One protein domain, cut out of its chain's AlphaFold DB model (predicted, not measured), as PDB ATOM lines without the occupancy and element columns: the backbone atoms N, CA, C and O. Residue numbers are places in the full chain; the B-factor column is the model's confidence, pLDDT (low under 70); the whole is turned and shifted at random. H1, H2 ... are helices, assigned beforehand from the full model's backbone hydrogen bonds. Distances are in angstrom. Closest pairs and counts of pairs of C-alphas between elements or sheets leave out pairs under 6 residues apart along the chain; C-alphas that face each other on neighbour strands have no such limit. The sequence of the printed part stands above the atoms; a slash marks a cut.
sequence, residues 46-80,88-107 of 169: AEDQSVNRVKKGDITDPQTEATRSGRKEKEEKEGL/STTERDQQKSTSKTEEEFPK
ATOM      1  N   ALA A  46       0.814 -62.077  55.914       77.50
ATOM      2  CA  ALA A  46       1.163 -61.024  54.953       77.50
ATOM      3  C   ALA A  46       1.325 -59.661  55.655       77.50
ATOM      4  O   ALA A  46       2.171 -58.850  55.286       77.50
ATOM      5  N   GLU A  47       0.555 -59.423  56.714       76.69
ATOM      6  CA  GLU A  47       0.651 -58.266  57.599       76.69
ATOM      7  C   GLU A  47       1.982 -58.170  58.354       76.69
ATOM      8  O   GLU A  47       2.358 -57.069  58.762       76.69
ATOM      9  N   ASP A  48       2.682 -59.298  58.504       79.44
ATOM     10  CA  ASP A  48       3.984 -59.400  59.160       79.44
ATOM     11  C   ASP A  48       5.160 -59.157  58.210       79.44
ATOM     12  O   ASP A  48       6.311 -59.094  58.642       79.44
ATOM     13  N   GLN A  49       4.893 -58.984  56.915       80.88
ATOM     14  CA  GLN A  49       5.922 -58.603  55.956       80.88
ATOM     15  C   GLN A  49       6.452 -57.202  56.272       80.88
ATOM     16  O   GLN A  49       5.678 -56.273  56.523       80.88
ATOM     17  N   SER A  50       7.772 -57.022  56.180       79.19
ATOM     18  CA  SER A  50       8.426 -55.746  56.499       79.19
ATOM     19  C   SER A  50       7.856 -54.578  55.690       79.19
ATOM     20  O   SER A  50       7.663 -53.500  56.238       79.19
ATOM     21  N   VAL A  51       7.474 -54.791  54.427       81.75
ATOM     22  CA  VAL A  51       6.832 -53.766  53.579       81.75
ATOM     23  C   VAL A  51       5.511 -53.266  54.179       81.75
ATOM     24  O   VAL A  51       5.257 -52.061  54.207       81.75
ATOM     25  N   ASN A  52       4.679 -54.171  54.698       83.50
ATOM     26  CA  ASN A  52       3.389 -53.826  55.298       83.50
ATOM     27  C   ASN A  52       3.553 -53.230  56.701       83.50
ATOM     28  O   ASN A  52       2.808 -52.322  57.072       83.50
ATOM     29  N   ARG A  53       4.565 -53.674  57.453       83.06
ATOM     30  CA  ARG A  53       4.944 -53.077  58.741       83.06
ATOM     31  C   ARG A  53       5.478 -51.650  58.587       83.06
ATOM     32  O   ARG A  53       5.073 -50.777  59.350       83.06
ATOM     33  N   VAL A  54       6.269 -51.372  57.543       84.06
ATOM     34  CA  VAL A  54       6.702 -50.004  57.193       84.06
ATOM     35  C   VAL A  54       5.502 -49.109  56.907       84.06
ATOM     36  O   VAL A  54       5.442 -48.001  57.432       84.06
ATOM     37  N   LYS A  55       4.523 -49.583  56.119       82.38
ATOM     38  CA  LYS A  55       3.292 -48.822  55.826       82.38
ATOM     39  C   LYS A  55       2.511 -48.464  57.103       82.38
ATOM     40  O   LYS A  55       1.870 -47.421  57.144       82.38
ATOM     41  N   LYS A  56       2.586 -49.301  58.145       84.06
ATOM     42  CA  LYS A  56       1.976 -49.064  59.468       84.06
ATOM     43  C   LYS A  56       2.825 -48.190  60.403       84.06
ATOM     44  O   LYS A  56       2.350 -47.841  61.478       84.06
ATOM     45  N   GLY A  57       4.049 -47.833  60.012       81.31
ATOM     46  CA  GLY A  57       4.947 -47.004  60.817       81.31
ATOM     47  C   GLY A  57       5.655 -47.744  61.954       81.31
ATOM     48  O   GLY A  57       6.082 -47.102  62.910       81.31
ATOM     49  N   ASP A  58       5.790 -49.070  61.872       79.44
ATOM     50  CA  ASP A  58       6.544 -49.839  62.865       79.44
ATOM     51  C   ASP A  58       8.050 -49.521  62.775       79.44
ATOM     52  O   ASP A  58       8.620 -49.399  61.689       79.44
ATOM     53  N   ILE A  59       8.692 -49.359  63.930       79.81
ATOM     54  CA  ILE A  59      10.121 -49.035  64.082       79.81
ATOM     55  C   ILE A  59      10.843 -50.038  64.987       79.81
ATOM     56  O   ILE A  59      12.014 -49.855  65.304       79.81
ATOM     57  N   THR A  60      10.136 -51.075  65.433       83.12
ATOM     58  CA  THR A  60      10.631 -52.031  66.427       83.12
ATOM     59  C   THR A  60      11.665 -52.992  65.840       83.12
ATOM     60  O   THR A  60      12.525 -53.496  66.558       83.12
ATOM     61  N   ASP A  61      11.583 -53.247  64.533       80.94
ATOM     62  CA  ASP A  61      12.392 -54.237  63.828       80.94
ATOM     63  C   ASP A  61      13.416 -53.554  62.896       80.94
ATOM     64  O   ASP A  61      13.013 -52.751  62.040       80.94
ATOM     65  N   PRO A  62      14.722 -53.881  62.993       83.19
ATOM     66  CA  PRO A  62      15.738 -53.363  62.074       83.19
ATOM     67  C   PRO A  62      15.440 -53.670  60.595       83.19
ATOM     68  O   PRO A  62      15.798 -52.882  59.716       83.19
ATOM     69  N   GLN A  63      14.747 -54.770  60.285       81.00
ATOM     70  CA  GLN A  63      14.349 -55.091  58.910       81.00
ATOM     71  C   GLN A  63      13.309 -54.095  58.367       81.00
ATOM     72  O   GLN A  63      13.336 -53.729  57.184       81.00
ATOM     73  N   THR A  64      12.404 -53.624  59.224       82.25
ATOM     74  CA  THR A  64      11.411 -52.598  58.885       82.25
ATOM     75  C   THR A  64      12.097 -51.251  58.656       82.25
ATOM     76  O   THR A  64      11.793 -50.561  57.683       82.25
ATOM     77  N   GLU A  65      13.107 -50.904  59.454       82.94
ATOM     78  CA  GLU A  65      13.902 -49.690  59.242       82.94
ATOM     79  C   GLU A  65      14.661 -49.699  57.904       82.94
ATOM     80  O   GLU A  65      14.589 -48.720  57.157       82.94
ATOM     81  N   ALA A  66      15.326 -50.807  57.564       82.69
ATOM     82  CA  ALA A  66      16.016 -50.958  56.281       82.69
ATOM     83  C   ALA A  66      15.047 -50.882  55.087       82.69
ATOM     84  O   ALA A  66      15.342 -50.284  54.053       82.69
ATOM     85  N   THR A  67      13.847 -51.448  55.240       83.12
ATOM     86  CA  THR A  67      12.799 -51.366  54.213       83.12
ATOM     87  C   THR A  67      12.305 -49.921  54.049       83.12
ATOM     88  O   THR A  67      12.087 -49.456  52.929       83.12
ATOM     89  N   ARG A  68      12.171 -49.174  55.153       84.12
ATOM     90  CA  ARG A  68      11.785 -47.755  55.146       84.12
ATOM     91  C   ARG A  68      12.836 -46.887  54.454       84.12
ATOM     92  O   ARG A  68      12.467 -46.050  53.634       84.12
ATOM     93  N   SER A  69      14.119 -47.076  54.765       83.25
ATOM     94  CA  SER A  69      15.201 -46.301  54.146       83.25
ATOM     95  C   SER A  69      15.317 -46.580  52.648       83.25
ATOM     96  O   SER A  69      15.386 -45.630  51.873       83.25
ATOM     97  N   GLY A  70      15.225 -47.847  52.228       82.69
ATOM     98  CA  GLY A  70      15.240 -48.222  50.811       82.69
ATOM     99  C   GLY A  70      14.048 -47.659  50.028       82.69
ATOM    100  O   GLY A  70      14.213 -47.190  48.904       82.69
ATOM    101  N   ARG A  71      12.851 -47.630  50.633       80.38
ATOM    102  CA  ARG A  71      11.662 -47.024  50.008       80.38
ATOM    103  C   ARG A  71      11.798 -45.507  49.875       80.38
ATOM    104  O   ARG A  71      11.488 -44.969  48.818       80.38
ATOM    105  N   LYS A  72      12.306 -44.838  50.915       82.56
ATOM    106  CA  LYS A  72      12.568 -43.394  50.888       82.56
ATOM    107  C   LYS A  72      13.614 -43.034  49.832       82.56
ATOM    108  O   LYS A  72      13.442 -42.074  49.097       82.56
ATOM    109  N   GLU A  73      14.676 -43.826  49.726       81.00
ATOM    110  CA  GLU A  73      15.715 -43.656  48.709       81.00
ATOM    111  C   GLU A  73      15.174 -43.831  47.283       81.00
ATOM    112  O   GLU A  73      15.575 -43.089  46.389       81.00
ATOM    113  N   LYS A  74      14.239 -44.767  47.068       77.88
ATOM    114  CA  LYS A  74      13.560 -44.940  45.777       77.88
ATOM    115  C   LYS A  74      12.670 -43.738  45.424       77.88
ATOM    116  O   LYS A  74      12.727 -43.282  44.288       77.88
ATOM    117  N   GLU A  75      11.914 -43.203  46.385       75.62
ATOM    118  CA  GLU A  75      11.045 -42.024  46.202       75.62
ATOM    119  C   GLU A  75      11.852 -40.738  45.948       75.62
ATOM    120  O   GLU A  75      11.571 -39.994  45.012       75.62
ATOM    121  N   GLU A  76      12.930 -40.511  46.705       74.12
ATOM    122  CA  GLU A  76      13.832 -39.359  46.518       74.12
ATOM    123  C   GLU A  76      14.521 -39.352  45.136       74.12
ATOM    124  O   GLU A  76      14.961 -38.305  44.655       74.12
ATOM    125  N   LYS A  77      14.629 -40.515  44.483       66.81
ATOM    126  CA  LYS A  77      15.362 -40.693  43.225       66.81
ATOM    127  C   LYS A  77      14.534 -40.406  41.966       66.81
ATOM    128  O   LYS A  77      15.118 -40.351  40.884       66.81
ATOM    129  N   GLU A  78      13.226 -40.154  42.065       59.34
ATOM    130  CA  GLU A  78      12.388 -39.842  40.889       59.34
ATOM    131  C   GLU A  78      12.862 -38.615  40.078       59.34
ATOM    132  O   GLU A  78      12.460 -38.464  38.927       59.34
ATOM    133  N   GLY A  79      13.772 -37.784  40.605       56.41
ATOM    134  CA  GLY A  79      14.311 -36.625  39.880       56.41
ATOM    135  C   GLY A  79      15.828 -36.424  39.898       56.41
ATOM    136  O   GLY A  79      16.304 -35.517  39.219       56.41
ATOM    137  N   LEU A  80      16.615 -37.212  40.646       55.41
ATOM    138  CA  LEU A  80      18.034 -36.897  40.852       55.41
ATOM    139  C   LEU A  80      18.934 -38.134  40.766       55.41
ATOM    140  O   LEU A  80      18.834 -39.070  41.558       55.41
ATOM    141  N   SER A  88      21.115 -50.449  43.586       66.50
ATOM    142  CA  SER A  88      20.132 -51.532  43.678       66.50
ATOM    143  C   SER A  88      18.722 -51.014  43.976       66.50
ATOM    144  O   SER A  88      17.766 -51.407  43.318       66.50
ATOM    145  N   THR A  89      18.590 -50.079  44.919       62.28
ATOM    146  CA  THR A  89      17.303 -49.475  45.310       62.28
ATOM    147  C   THR A  89      16.815 -48.440  44.309       62.28
ATOM    148  O   THR A  89      15.612 -48.254  44.144       62.28
ATOM    149  N   THR A  90      17.745 -47.766  43.636       66.38
ATOM    150  CA  THR A  90      17.417 -46.696  42.703       66.38
ATOM    151  C   THR A  90      17.262 -47.165  41.261       66.38
ATOM    152  O   THR A  90      16.794 -46.381  40.459       66.38
ATOM    153  N   GLU A  91      17.612 -48.388  40.860       67.06
ATOM    154  CA  GLU A  91      17.398 -48.876  39.477       67.06
ATOM    155  C   GLU A  91      18.041 -47.973  38.382       67.06
ATOM    156  O   GLU A  91      17.543 -47.858  37.261       67.06
ATOM    157  N   ARG A  92      19.154 -47.274  38.674       67.56
ATOM    158  CA  ARG A  92      19.808 -46.355  37.706       67.56
ATOM    159  C   ARG A  92      20.314 -47.052  36.439       67.56
ATOM    160  O   ARG A  92      20.176 -46.500  35.348       67.56
ATOM    161  N   ASP A  93      20.896 -48.240  36.573       66.56
ATOM    162  CA  ASP A  93      21.428 -48.990  35.428       66.56
ATOM    163  C   ASP A  93      20.312 -49.519  34.515       66.56
ATOM    164  O   ASP A  93      20.488 -49.606  33.297       66.56
ATOM    165  N   GLN A  94      19.126 -49.789  35.076       65.88
ATOM    166  CA  GLN A  94      17.946 -50.163  34.294       65.88
ATOM    167  C   GLN A  94      17.491 -48.997  33.409       65.88
ATOM    168  O   GLN A  94      17.321 -49.168  32.209       65.88
ATOM    169  N   GLN A  95      17.413 -47.777  33.950       67.31
ATOM    170  CA  GLN A  95      17.048 -46.603  33.145       67.31
ATOM    171  C   GLN A  95      18.043 -46.344  32.004       67.31
ATOM    172  O   GLN A  95      17.636 -46.153  30.858       67.31
ATOM    173  N   LYS A  96      19.351 -46.408  32.281       67.94
ATOM    174  CA  LYS A  96      20.389 -46.205  31.255       67.94
ATOM    175  C   LYS A  96      20.388 -47.280  30.174       67.94
ATOM    176  O   LYS A  96      20.706 -46.981  29.030       67.94
ATOM    177  N   SER A  97      20.099 -48.530  30.528       63.72
ATOM    178  CA  SER A  97      19.997 -49.602  29.534       63.72
ATOM    179  C   SER A  97      18.750 -49.430  28.674       63.72
ATOM    180  O   SER A  97      18.872 -49.491  27.458       63.72
ATOM    181  N   THR A  98      17.597 -49.087  29.261       64.75
ATOM    182  CA  THR A  98      16.377 -48.819  28.479       64.75
ATOM    183  C   THR A  98      16.557 -47.670  27.487       64.75
ATOM    184  O   THR A  98      16.215 -47.835  26.321       64.75
ATOM    185  N   SER A  99      17.183 -46.557  27.892       65.06
ATOM    186  CA  SER A  99      17.430 -45.428  26.987       65.06
ATOM    187  C   SER A  99      18.414 -45.777  25.866       65.06
ATOM    188  O   SER A  99      18.215 -45.362  24.731       65.06
ATOM    189  N   LYS A 100      19.456 -46.569  26.159       70.00
ATOM    190  CA  LYS A 100      20.402 -47.053  25.137       70.00
ATOM    191  C   LYS A 100      19.730 -47.992  24.142       70.00
ATOM    192  O   LYS A 100      19.960 -47.880  22.949       70.00
ATOM    193  N   THR A 101      18.866 -48.890  24.611       66.56
ATOM    194  CA  THR A 101      18.125 -49.797  23.727       66.56
ATOM    195  C   THR A 101      17.121 -49.046  22.849       66.56
ATOM    196  O   THR A 101      16.949 -49.414  21.690       66.56
ATOM    197  N   GLU A 102      16.497 -47.973  23.350       66.62
ATOM    198  CA  GLU A 102      15.654 -47.085  22.534       66.62
ATOM    199  C   GLU A 102      16.460 -46.328  21.459       66.62
ATOM    200  O   GLU A 102      15.968 -46.150  20.345       66.62
ATOM    201  N   GLU A 103      17.697 -45.920  21.767       73.81
ATOM    202  CA  GLU A 103      18.613 -45.259  20.823       73.81
ATOM    203  C   GLU A 103      19.145 -46.228  19.750       73.81
ATOM    204  O   GLU A 103      19.176 -45.894  18.565       73.81
ATOM    205  N   GLU A 104      19.511 -47.449  20.146       75.00
ATOM    206  CA  GLU A 104      20.035 -48.490  19.253       75.00
ATOM    207  C   GLU A 104      18.938 -49.118  18.368       75.00
ATOM    208  O   GLU A 104      19.212 -49.534  17.239       75.00
ATOM    209  N   PHE A 105      17.684 -49.160  18.841       72.50
ATOM    210  CA  PHE A 105      16.566 -49.805  18.145       72.50
ATOM    211  C   PHE A 105      15.292 -48.937  18.121       72.50
ATOM    212  O   PHE A 105      14.290 -49.283  18.751       72.50
ATOM    213  N   PRO A 106      15.233 -47.881  17.286       70.19
ATOM    214  CA  PRO A 106      14.086 -46.962  17.235       70.19
ATOM    215  C   PRO A 106      12.783 -47.600  16.716       70.19
ATOM    216  O   PRO A 106      11.708 -47.018  16.833       70.19
ATOM    217  N   LYS A 107      12.868 -48.788  16.101       72.19
ATOM    218  CA  LYS A 107      11.726 -49.538  15.552       72.19
ATOM    219  C   LYS A 107      11.217 -50.635  16.497       72.19
ATOM    220  O   LYS A 107      10.186 -51.244  16.214       72.19
TER     221      LYS A 107
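Overview. This is residues 46 to 80 and 88 to 107 of the 169 residues of an uncharacterized protein of Trichophyton equinum (strain ATCC MYA-4606 / CBS 127.97) (UniProt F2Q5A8). A short helix, H1, packs steeply tilted on the first part of a longer helix, H2, and beyond a cut in the chain a third helix, H3, sticks out as an arm with residues 93 to 104, ending in the tail 105 to 107. This arm makes much of the length, and it meets neither of the other helices. The printed part has 55 residues, with three named helices in the order H1, H2, H3 and no named strand; the class is all helix. The whole is extended, with a radius of gyration of the C-alphas of 16.1 A and spans of 49 by 25 by 14 A.

Along the chain. The printed part begins at Ala 46. H1 is residues 50 to 55, with C-alpha 50 at (8.426, -55.746, 56.499). H2 is residues 62 to 76, 21.0 A from first to last C-alpha, beginning at (15.738, -53.363, 62.074). H3 is residues 92 to 104, 18.6 A long, and its last C-alpha is at (20.035, -48.490, 19.253).

Arrangement. H1 and H2 touch, H2 with residues 63 to 68 alone. Their closest C-alphas, those of Ser 50 and Thr 64, are 5.0 A apart. They run the same way at a steep tilt of 60 degrees, and a short link of 6 residues joins them. H3 is apart from H1 and from H2. In H1, H2 and H3 every O i to N i+4 pair is within hydrogen-bond range.

Size, cuts and confidence. The two C-alphas farthest apart, those of Thr 60 and Lys 107, are 50.9 A apart. Without residues 93 to 107, which stand free, the body spans 31 by 17 by 16 A. Residues 81 to 87 are not printed, and C-alphas 80 and 88 are 15.1 A apart across this cut, which lies in the link from H2 to H3. The mean pLDDT of the printed part is 74.7; residues 77 to 80, 88 to 99 and 101 to 102 are under 70.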